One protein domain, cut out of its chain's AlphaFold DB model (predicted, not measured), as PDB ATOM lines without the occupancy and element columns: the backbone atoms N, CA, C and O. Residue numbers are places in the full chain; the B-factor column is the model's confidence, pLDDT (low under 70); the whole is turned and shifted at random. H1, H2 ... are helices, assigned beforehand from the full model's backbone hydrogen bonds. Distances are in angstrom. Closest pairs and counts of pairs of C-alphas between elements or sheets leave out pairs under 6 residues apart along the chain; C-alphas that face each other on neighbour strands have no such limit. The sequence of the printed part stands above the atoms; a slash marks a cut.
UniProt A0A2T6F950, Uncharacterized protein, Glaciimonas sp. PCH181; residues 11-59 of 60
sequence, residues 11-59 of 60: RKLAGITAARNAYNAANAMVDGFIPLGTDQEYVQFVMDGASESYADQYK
ATOM      1  N   ARG A  11     -48.835 -21.995   0.047       93.25
ATOM      2  CA  ARG A  11     -48.351 -23.115  -0.778       93.25
ATOM      3  C   ARG A  11     -47.153 -23.794  -0.126       93.25
ATOM      4  O   ARG A  11     -47.035 -25.014  -0.195       93.25
ATOM      5  N   LYS A  12     -46.281 -23.016   0.524       91.50
ATOM      6  CA  LYS A  12     -45.154 -23.565   1.291       91.50
ATOM      7  C   LYS A  12     -45.652 -24.332   2.510       91.50
ATOM      8  O   LYS A  12     -45.189 -25.443   2.728       91.50
ATOM      9  N   LEU A  13     -46.631 -23.786   3.238       94.12
ATOM     10  CA  LEU A  13     -47.271 -24.488   4.356       94.12
ATOM     11  C   LEU A  13     -47.883 -25.820   3.903       94.12
ATOM     12  O   LEU A  13     -47.559 -26.852   4.475       94.12
ATOM     13  N   ALA A  14     -48.651 -25.831   2.810       94.81
ATOM     14  CA  ALA A  14     -49.222 -27.066   2.266       94.81
ATOM     15  C   ALA A  14     -48.151 -28.114   1.904       94.81
ATOM     16  O   ALA A  14     -48.331 -29.304   2.166       94.81
ATOM     17  N   GLY A  15     -47.023 -27.677   1.334       96.00
ATOM     18  CA  GLY A  15     -45.884 -28.552   1.052       96.00
ATOM     19  C   GLY A  15     -45.255 -29.144   2.317       96.00
ATOM     20  O   GLY A  15     -44.966 -30.338   2.349       96.00
ATOM     21  N   ILE A  16     -45.096 -28.340   3.371       96.06
ATOM     22  CA  ILE A  16     -44.568 -28.788   4.670       96.06
ATOM     23  C   ILE A  16     -45.517 -29.806   5.309       96.06
ATOM     24  O   ILE A  16     -45.073 -30.882   5.711       96.06
ATOM     25  N   THR A  17     -46.822 -29.522   5.324       97.12
ATOM     26  CA  THR A  17     -47.839 -30.456   5.823       97.12
ATOM     27  C   THR A  17     -47.775 -31.794   5.077       97.12
ATOM     28  O   THR A  17     -47.802 -32.860   5.696       97.12
ATOM     29  N   ALA A  18     -47.670 -31.762   3.744       97.69
ATOM     30  CA  ALA A  18     -47.573 -32.970   2.930       97.69
ATOM     31  C   ALA A  18     -46.300 -33.775   3.241       97.69
ATOM     32  O   ALA A  18     -46.374 -34.995   3.394       97.69
ATOM     33  N   ALA A  19     -45.156 -33.103   3.389       97.50
ATOM     34  CA  ALA A  19     -43.884 -33.738   3.720       97.50
ATOM     35  C   ALA A  19     -43.907 -34.394   5.110       97.50
ATOM     36  O   ALA A  19     -43.512 -35.554   5.240       97.50
ATOM     37  N   ARG A  20     -44.457 -33.709   6.124       97.75
ATOM     38  CA  ARG A  20     -44.673 -34.281   7.463       97.75
ATOM     39  C   ARG A  20     -45.536 -35.539   7.396       97.75
ATOM     40  O   ARG A  20     -45.182 -36.567   7.966       97.75
ATOM     41  N   ASN A  21     -46.665 -35.473   6.689       97.81
ATOM     42  CA  ASN A  21     -47.574 -36.612   6.569       97.81
ATOM     43  C   ASN A  21     -46.901 -37.800   5.863       97.81
ATOM     44  O   ASN A  21     -47.064 -38.937   6.301       97.81
ATOM     45  N   ALA A  22     -46.112 -37.545   4.814       97.88
ATOM     46  CA  ALA A  22     -45.347 -38.576   4.119       97.88
ATOM     47  C   ALA A  22     -44.267 -39.203   5.016       97.88
ATOM     48  O   ALA A  22     -44.132 -40.423   5.032       97.88
ATOM     49  N   TYR A  23     -43.542 -38.396   5.799       96.44
ATOM     50  CA  TYR A  23     -42.557 -38.886   6.766       96.44
ATOM     51  C   TYR A  23     -43.203 -39.780   7.834       96.44
ATOM     52  O   TYR A  23     -42.730 -40.890   8.073       96.44
ATOM     53  N   ASN A  24     -44.319 -39.341   8.423       97.50
ATOM     54  CA  ASN A  24     -45.060 -40.139   9.399       97.50
ATOM     55  C   ASN A  24     -45.561 -41.456   8.788       97.50
ATOM     56  O   ASN A  24     -45.446 -42.505   9.414       97.50
ATOM     57  N   ALA A  25     -46.080 -41.422   7.556       97.62
ATOM     58  CA  ALA A  25     -46.546 -42.620   6.859       97.62
ATOM     59  C   ALA A  25     -45.404 -43.604   6.559       97.62
ATOM     60  O   ALA A  25     -45.568 -44.806   6.754       97.62
ATOM     61  N   ALA A  26     -44.241 -43.104   6.130       97.19
ATOM     62  CA  ALA A  26     -43.073 -43.929   5.827       97.19
ATOM     63  C   ALA A  26     -42.516 -44.656   7.063       97.19
ATOM     64  O   ALA A  26     -41.970 -45.748   6.932       97.19
ATOM     65  N   ASN A  27     -42.685 -44.077   8.255       96.69
ATOM     66  CA  ASN A  27     -42.178 -44.628   9.512       96.69
ATOM     67  C   ASN A  27     -43.263 -45.290  10.377       96.69
ATOM     68  O   ASN A  27     -42.970 -45.756  11.472       96.69
ATOM     69  N   ALA A  28     -44.505 -45.392   9.895       94.06
ATOM     70  CA  ALA A  28     -45.638 -45.882  10.687       94.06
ATOM     71  C   ALA A  28     -45.482 -47.327  11.204       94.06
ATOM     72  O   ALA A  28     -46.163 -47.715  12.149       94.06
ATOM     73  N   MET A  29     -44.615 -48.128  10.577       94.62
ATOM     74  CA  MET A  29     -44.327 -49.515  10.971       94.62
ATOM     75  C   MET A  29     -43.032 -49.664  11.778       94.62
ATOM     76  O   MET A  29     -42.677 -50.781  12.152       94.62
ATOM     77  N   VAL A  30     -42.304 -48.573  12.018       95.50
ATOM     78  CA  VAL A  30     -41.082 -48.597  12.823       95.50
ATOM     79  C   VAL A  30     -41.481 -48.684  14.294       95.50
ATOM     80  O   VAL A  30     -42.228 -47.843  14.794       95.50
ATOM     81  N   ASP A  31     -41.000 -49.717  14.984       93.88
ATOM     82  CA  ASP A  31     -41.304 -49.914  16.401       93.88
ATOM     83  C   ASP A  31     -40.777 -48.741  17.240       93.88
ATOM     84  O   ASP A  31     -39.651 -48.276  17.052       93.88
ATOM     85  N   GLY A  32     -41.619 -48.224  18.135       91.81
ATOM     86  CA  GLY A  32     -41.314 -47.039  18.942       91.81
ATOM     87  C   GLY A  32     -41.348 -45.694  18.200       91.81
ATOM     88  O   GLY A  32     -41.020 -44.674  18.809       91.81
ATOM     89  N   PHE A  33     -41.751 -45.642  16.925       93.94
ATOM     90  CA  PHE A  33     -41.903 -44.372  16.210       93.94
ATOM     91  C   PHE A  33     -43.062 -43.535  16.768       93.94
ATOM     92  O   PHE A  33     -44.187 -44.014  16.918       93.94
ATOM     93  N   ILE A  34     -42.792 -42.252  17.021       94.56
ATOM     94  CA  ILE A  34     -43.789 -41.268  17.446       94.56
ATOM     95  C   ILE A  34     -43.988 -40.268  16.298       94.56
ATOM     96  O   ILE A  34     -43.043 -39.560  15.944       94.56
ATOM     97  N   PRO A  35     -45.193 -40.187  15.705       94.94
ATOM     98  CA  PRO A  35     -45.482 -39.239  14.637       94.94
ATOM     99  C   PRO A  35     -45.318 -37.783  15.077       94.94
ATOM    100  O   PRO A  35     -45.733 -37.400  16.169       94.94
ATOM    101  N   LEU A  36     -44.801 -36.949  14.177       96.38
ATOM    102  CA  LEU A  36     -44.705 -35.504  14.391       96.38
ATOM    103  C   LEU A  36     -46.090 -34.872  14.200       96.38
ATOM    104  O   LEU A  36     -46.720 -35.072  13.153       96.38
ATOM    105  N   GLY A  37     -46.575 -34.140  15.206       95.31
ATOM    106  CA  GLY A  37     -47.954 -33.643  15.262       95.31
ATOM    107  C   GLY A  37     -48.178 -32.351  14.478       95.31
ATOM    108  O   GLY A  37     -49.247 -32.135  13.907       95.31
ATOM    109  N   THR A  38     -47.159 -31.500  14.390       96.12
ATOM    110  CA  THR A  38     -47.242 -30.160  13.805       96.12
ATOM    111  C   THR A  38     -46.189 -29.939  12.725       96.12
ATOM    112  O   THR A  38     -45.158 -30.606  12.659       96.12
ATOM    113  N   ASP A  39     -46.461 -28.979  11.844       94.44
ATOM    114  CA  ASP A  39     -45.512 -28.576  10.802       94.44
ATOM    115  C   ASP A  39     -44.257 -27.939  11.414       94.44
ATOM    116  O   ASP A  39     -43.164 -28.095  10.878       94.44
ATOM    117  N   GLN A  40     -44.395 -27.278  12.570       93.88
ATOM    118  CA  GLN A  40     -43.273 -26.717  13.319       93.88
ATOM    119  C   GLN A  40     -42.326 -27.808  13.826       93.88
ATOM    120  O   GLN A  40     -41.120 -27.688  13.633       93.88
ATOM    121  N   GLU A  41     -42.852 -28.879  14.430       94.62
ATOM    122  CA  GLU A  41     -42.034 -30.014  14.886       94.62
ATOM    123  C   GLU A  41     -41.280 -30.666  13.724       94.62
ATOM    124  O   GLU A  41     -40.100 -30.979  13.848       94.62
ATOM    125  N   TYR A  42     -41.932 -30.806  12.566       94.88
ATOM    126  CA  TYR A  42     -41.283 -31.327  11.364       94.88
ATOM    127  C   TYR A  42     -40.172 -30.418  10.838       94.88
ATOM    128  O   TYR A  42     -39.089 -30.898  10.507       94.88
ATOM    129  N   VAL A  43     -40.410 -29.107  10.781       93.19
ATOM    130  CA  VAL A  43     -39.381 -28.150  10.357       93.19
ATOM    131  C   VAL A  43     -38.198 -28.168  11.321       93.19
ATOM    132  O   VAL A  43     -37.062 -28.176  10.853       93.19
ATOM    133  N   GLN A  44     -38.438 -28.223  12.634       91.88
ATOM    134  CA  GLN A  44     -37.360 -28.305  13.620       91.88
ATOM    135  C   GLN A  44     -36.537 -29.582  13.432       91.88
ATOM    136  O   GLN A  44     -35.324 -29.495  13.302       91.88
ATOM    137  N   PHE A  45     -37.193 -30.738  13.285       93.06
ATOM    138  CA  PHE A  45     -36.529 -32.016  13.012       93.06
ATOM    139  C   PHE A  45     -35.609 -31.961  11.778       93.06
ATOM    140  O   PHE A  45     -34.466 -32.412  11.826       93.06
ATOM    141  N   VAL A  46     -36.083 -31.378  10.670       91.62
ATOM    142  CA  VAL A  46     -35.275 -31.236   9.448       91.62
ATOM    143  C   VAL A  46     -34.086 -30.296   9.667       91.62
ATOM    144  O   VAL A  46     -32.993 -30.564   9.167       91.62
ATOM    145  N   MET A  47     -34.284 -29.199  10.402       89.75
ATOM    146  CA  MET A  47     -33.218 -28.239  10.698       89.75
ATOM    147  C   MET A  47     -32.161 -28.825  11.630       89.75
ATOM    148  O   MET A  47     -30.975 -28.602  11.395       89.75
ATOM    149  N   ASP A  48     -32.568 -29.611  12.624       88.62
ATOM    150  CA  ASP A  48     -31.653 -30.306  13.526       88.62
ATOM    151  C   ASP A  48     -30.762 -31.268  12.729       88.62
ATOM    152  O   ASP A  48     -29.537 -31.168  12.803       88.62
ATOM    153  N   GLY A  49     -31.349 -32.097  11.855       86.25
ATOM    154  CA  GLY A  49     -30.579 -33.003  10.995       86.25
ATOM    155  C   GLY A  49     -29.657 -32.279  10.004       86.25
ATOM    156  O   GLY A  49     -28.538 -32.722   9.744       86.25
ATOM    157  N   ALA A  50     -30.082 -31.130   9.469       84.50
ATOM    158  CA  ALA A  50     -29.213 -30.301   8.636       84.50
ATOM    159  C   ALA A  50     -28.038 -29.730   9.446       84.50
ATOM    160  O   ALA A  50     -26.904 -29.740   8.968       84.50
ATOM    161  N   SER A  51     -28.297 -29.259  10.668       84.12
ATOM    162  CA  SER A  51     -27.271 -28.709  11.556       84.12
ATOM    163  C   SER A  51     -26.224 -29.756  11.942       84.12
ATOM    164  O   SER A  51     -25.032 -29.461  11.886       84.12
ATOM    165  N   GLU A  52     -26.656 -30.988  12.220       83.31
ATOM    166  CA  GLU A  52     -25.782 -32.124  12.515       83.31
ATOM    167  C   GLU A  52     -24.907 -32.460  11.305       83.31
ATOM    168  O   GLU A  52     -23.689 -32.569  11.423       83.31
ATOM    169  N   SER A  53     -25.496 -32.494  10.105       80.50
ATOM    170  CA  SER A  53     -24.737 -32.721   8.873       80.50
ATOM    171  C   SER A  53     -23.675 -31.642   8.627       80.50
ATOM    172  O   SER A  53     -22.559 -31.956   8.209       80.50
ATOM    173  N   TYR A  54     -23.991 -30.373   8.902       76.88
ATOM    174  CA  TYR A  54     -23.015 -29.287   8.818       76.88
ATOM    175  C   TYR A  54     -21.920 -29.404   9.884       76.88
ATOM    176  O   TYR A  54     -20.752 -29.169   9.568       76.88
ATOM    177  N   ALA A  55     -22.267 -29.789  11.114       77.25
ATOM    178  CA  ALA A  55     -21.292 -30.017  12.175       77.25
ATOM    179  C   ALA A  55     -20.304 -31.131  11.797       77.25
ATOM    180  O   ALA A  55     -19.093 -30.923  11.856       77.25
ATOM    181  N   ASP A  56     -20.802 -32.253  11.276       79.62
ATOM    182  CA  ASP A  56     -19.977 -33.374  10.819       79.62
ATOM    183  C   ASP A  56     -19.062 -33.000   9.643       79.62
ATOM    184  O   ASP A  56     -17.885 -33.374   9.615       79.62
ATOM    185  N   GLN A  57     -19.577 -32.239   8.669       76.38
ATOM    186  CA  GLN A  57     -18.805 -31.808   7.498       76.38
ATOM    187  C   GLN A  57     -17.660 -30.860   7.861       76.38
ATOM    188  O   GLN A  57     -16.577 -30.952   7.278       76.38
ATOM    189  N   TYR A  58     -17.890 -29.952   8.810       80.88
ATOM    190  CA  TYR A  58     -16.928 -28.914   9.176       80.88
ATOM    191  C   TYR A  58     -16.184 -29.187  10.494       80.88
ATOM    192  O   TYR A  58     -15.306 -28.402  10.851       80.88
ATOM    193  N   LYS A  59     -16.457 -30.318  11.162       71.50
ATOM    194  CA  LYS A  59     -15.875 -30.739  12.453       71.50
ATOM    195  C   LYS A  59     -15.936 -29.654  13.533       71.50
ATOM    196  O   LYS A  59     -14.943 -29.420  14.227       71.50
TER     197      LYS A  59
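What this domain is: This is residues 11 to 59 of the 60 residues of an uncharacterized protein of Glaciimonas sp. PCH181 (UniProt A0A2T6F950). What shape do the two helices make? The longer helix, H2, begins at the side of H1 and runs away from it like the stem of a T, with residues 46 to 59 sticking out free. The long link runs on past the end of H1 and folds back beside it to reach the start of H2. What is the make-up? The printed part has 49 residues with two named helices, H1 then H2, and no named strand; the class is all helix. How is it spread out? It is loose and flat, with a radius of gyration of the C-alphas of 12.6 A and spans of 33 by 32 by 13 A.

Where its parts are: Where is the longest helix? H2 is residues 39 to 58, 28.6 A from first to last C-alpha, from C-alpha 39 at (-45.512, -28.576, 10.802) to C-alpha 58 at (-16.928, -28.914, 9.176). Where is the other? H1 is residues 11 to 26, 22.5 A long, and begins with C-alpha 11 at (-48.351, -23.115, -0.778).

How they stand to each other: How does H2 stand to H1? They touch, with the C-alphas of Thr 17 and Asp 39 closest at 5.8 A, and are about perpendicular at 79 degrees. Which parts touch? H2 touches H1 with residues 39 to 43 alone, and H1 touches H2 with residues 13 to 20 alone. Are the backbones helical throughout? In H1 and H2 every O i to N i+4 pair is within hydrogen-bond range.

The domain as a whole: How large is it? The two C-alphas farthest apart, those of Arg 11 and Lys 59, are 35.9 A apart. Is anything cut, or any link long? The printed part has no cut, and the link of residues 27 to 38 is long. Where is confidence low? No printed residue is under 70; the mean pLDDT is 87 in H2 and 96 in H1.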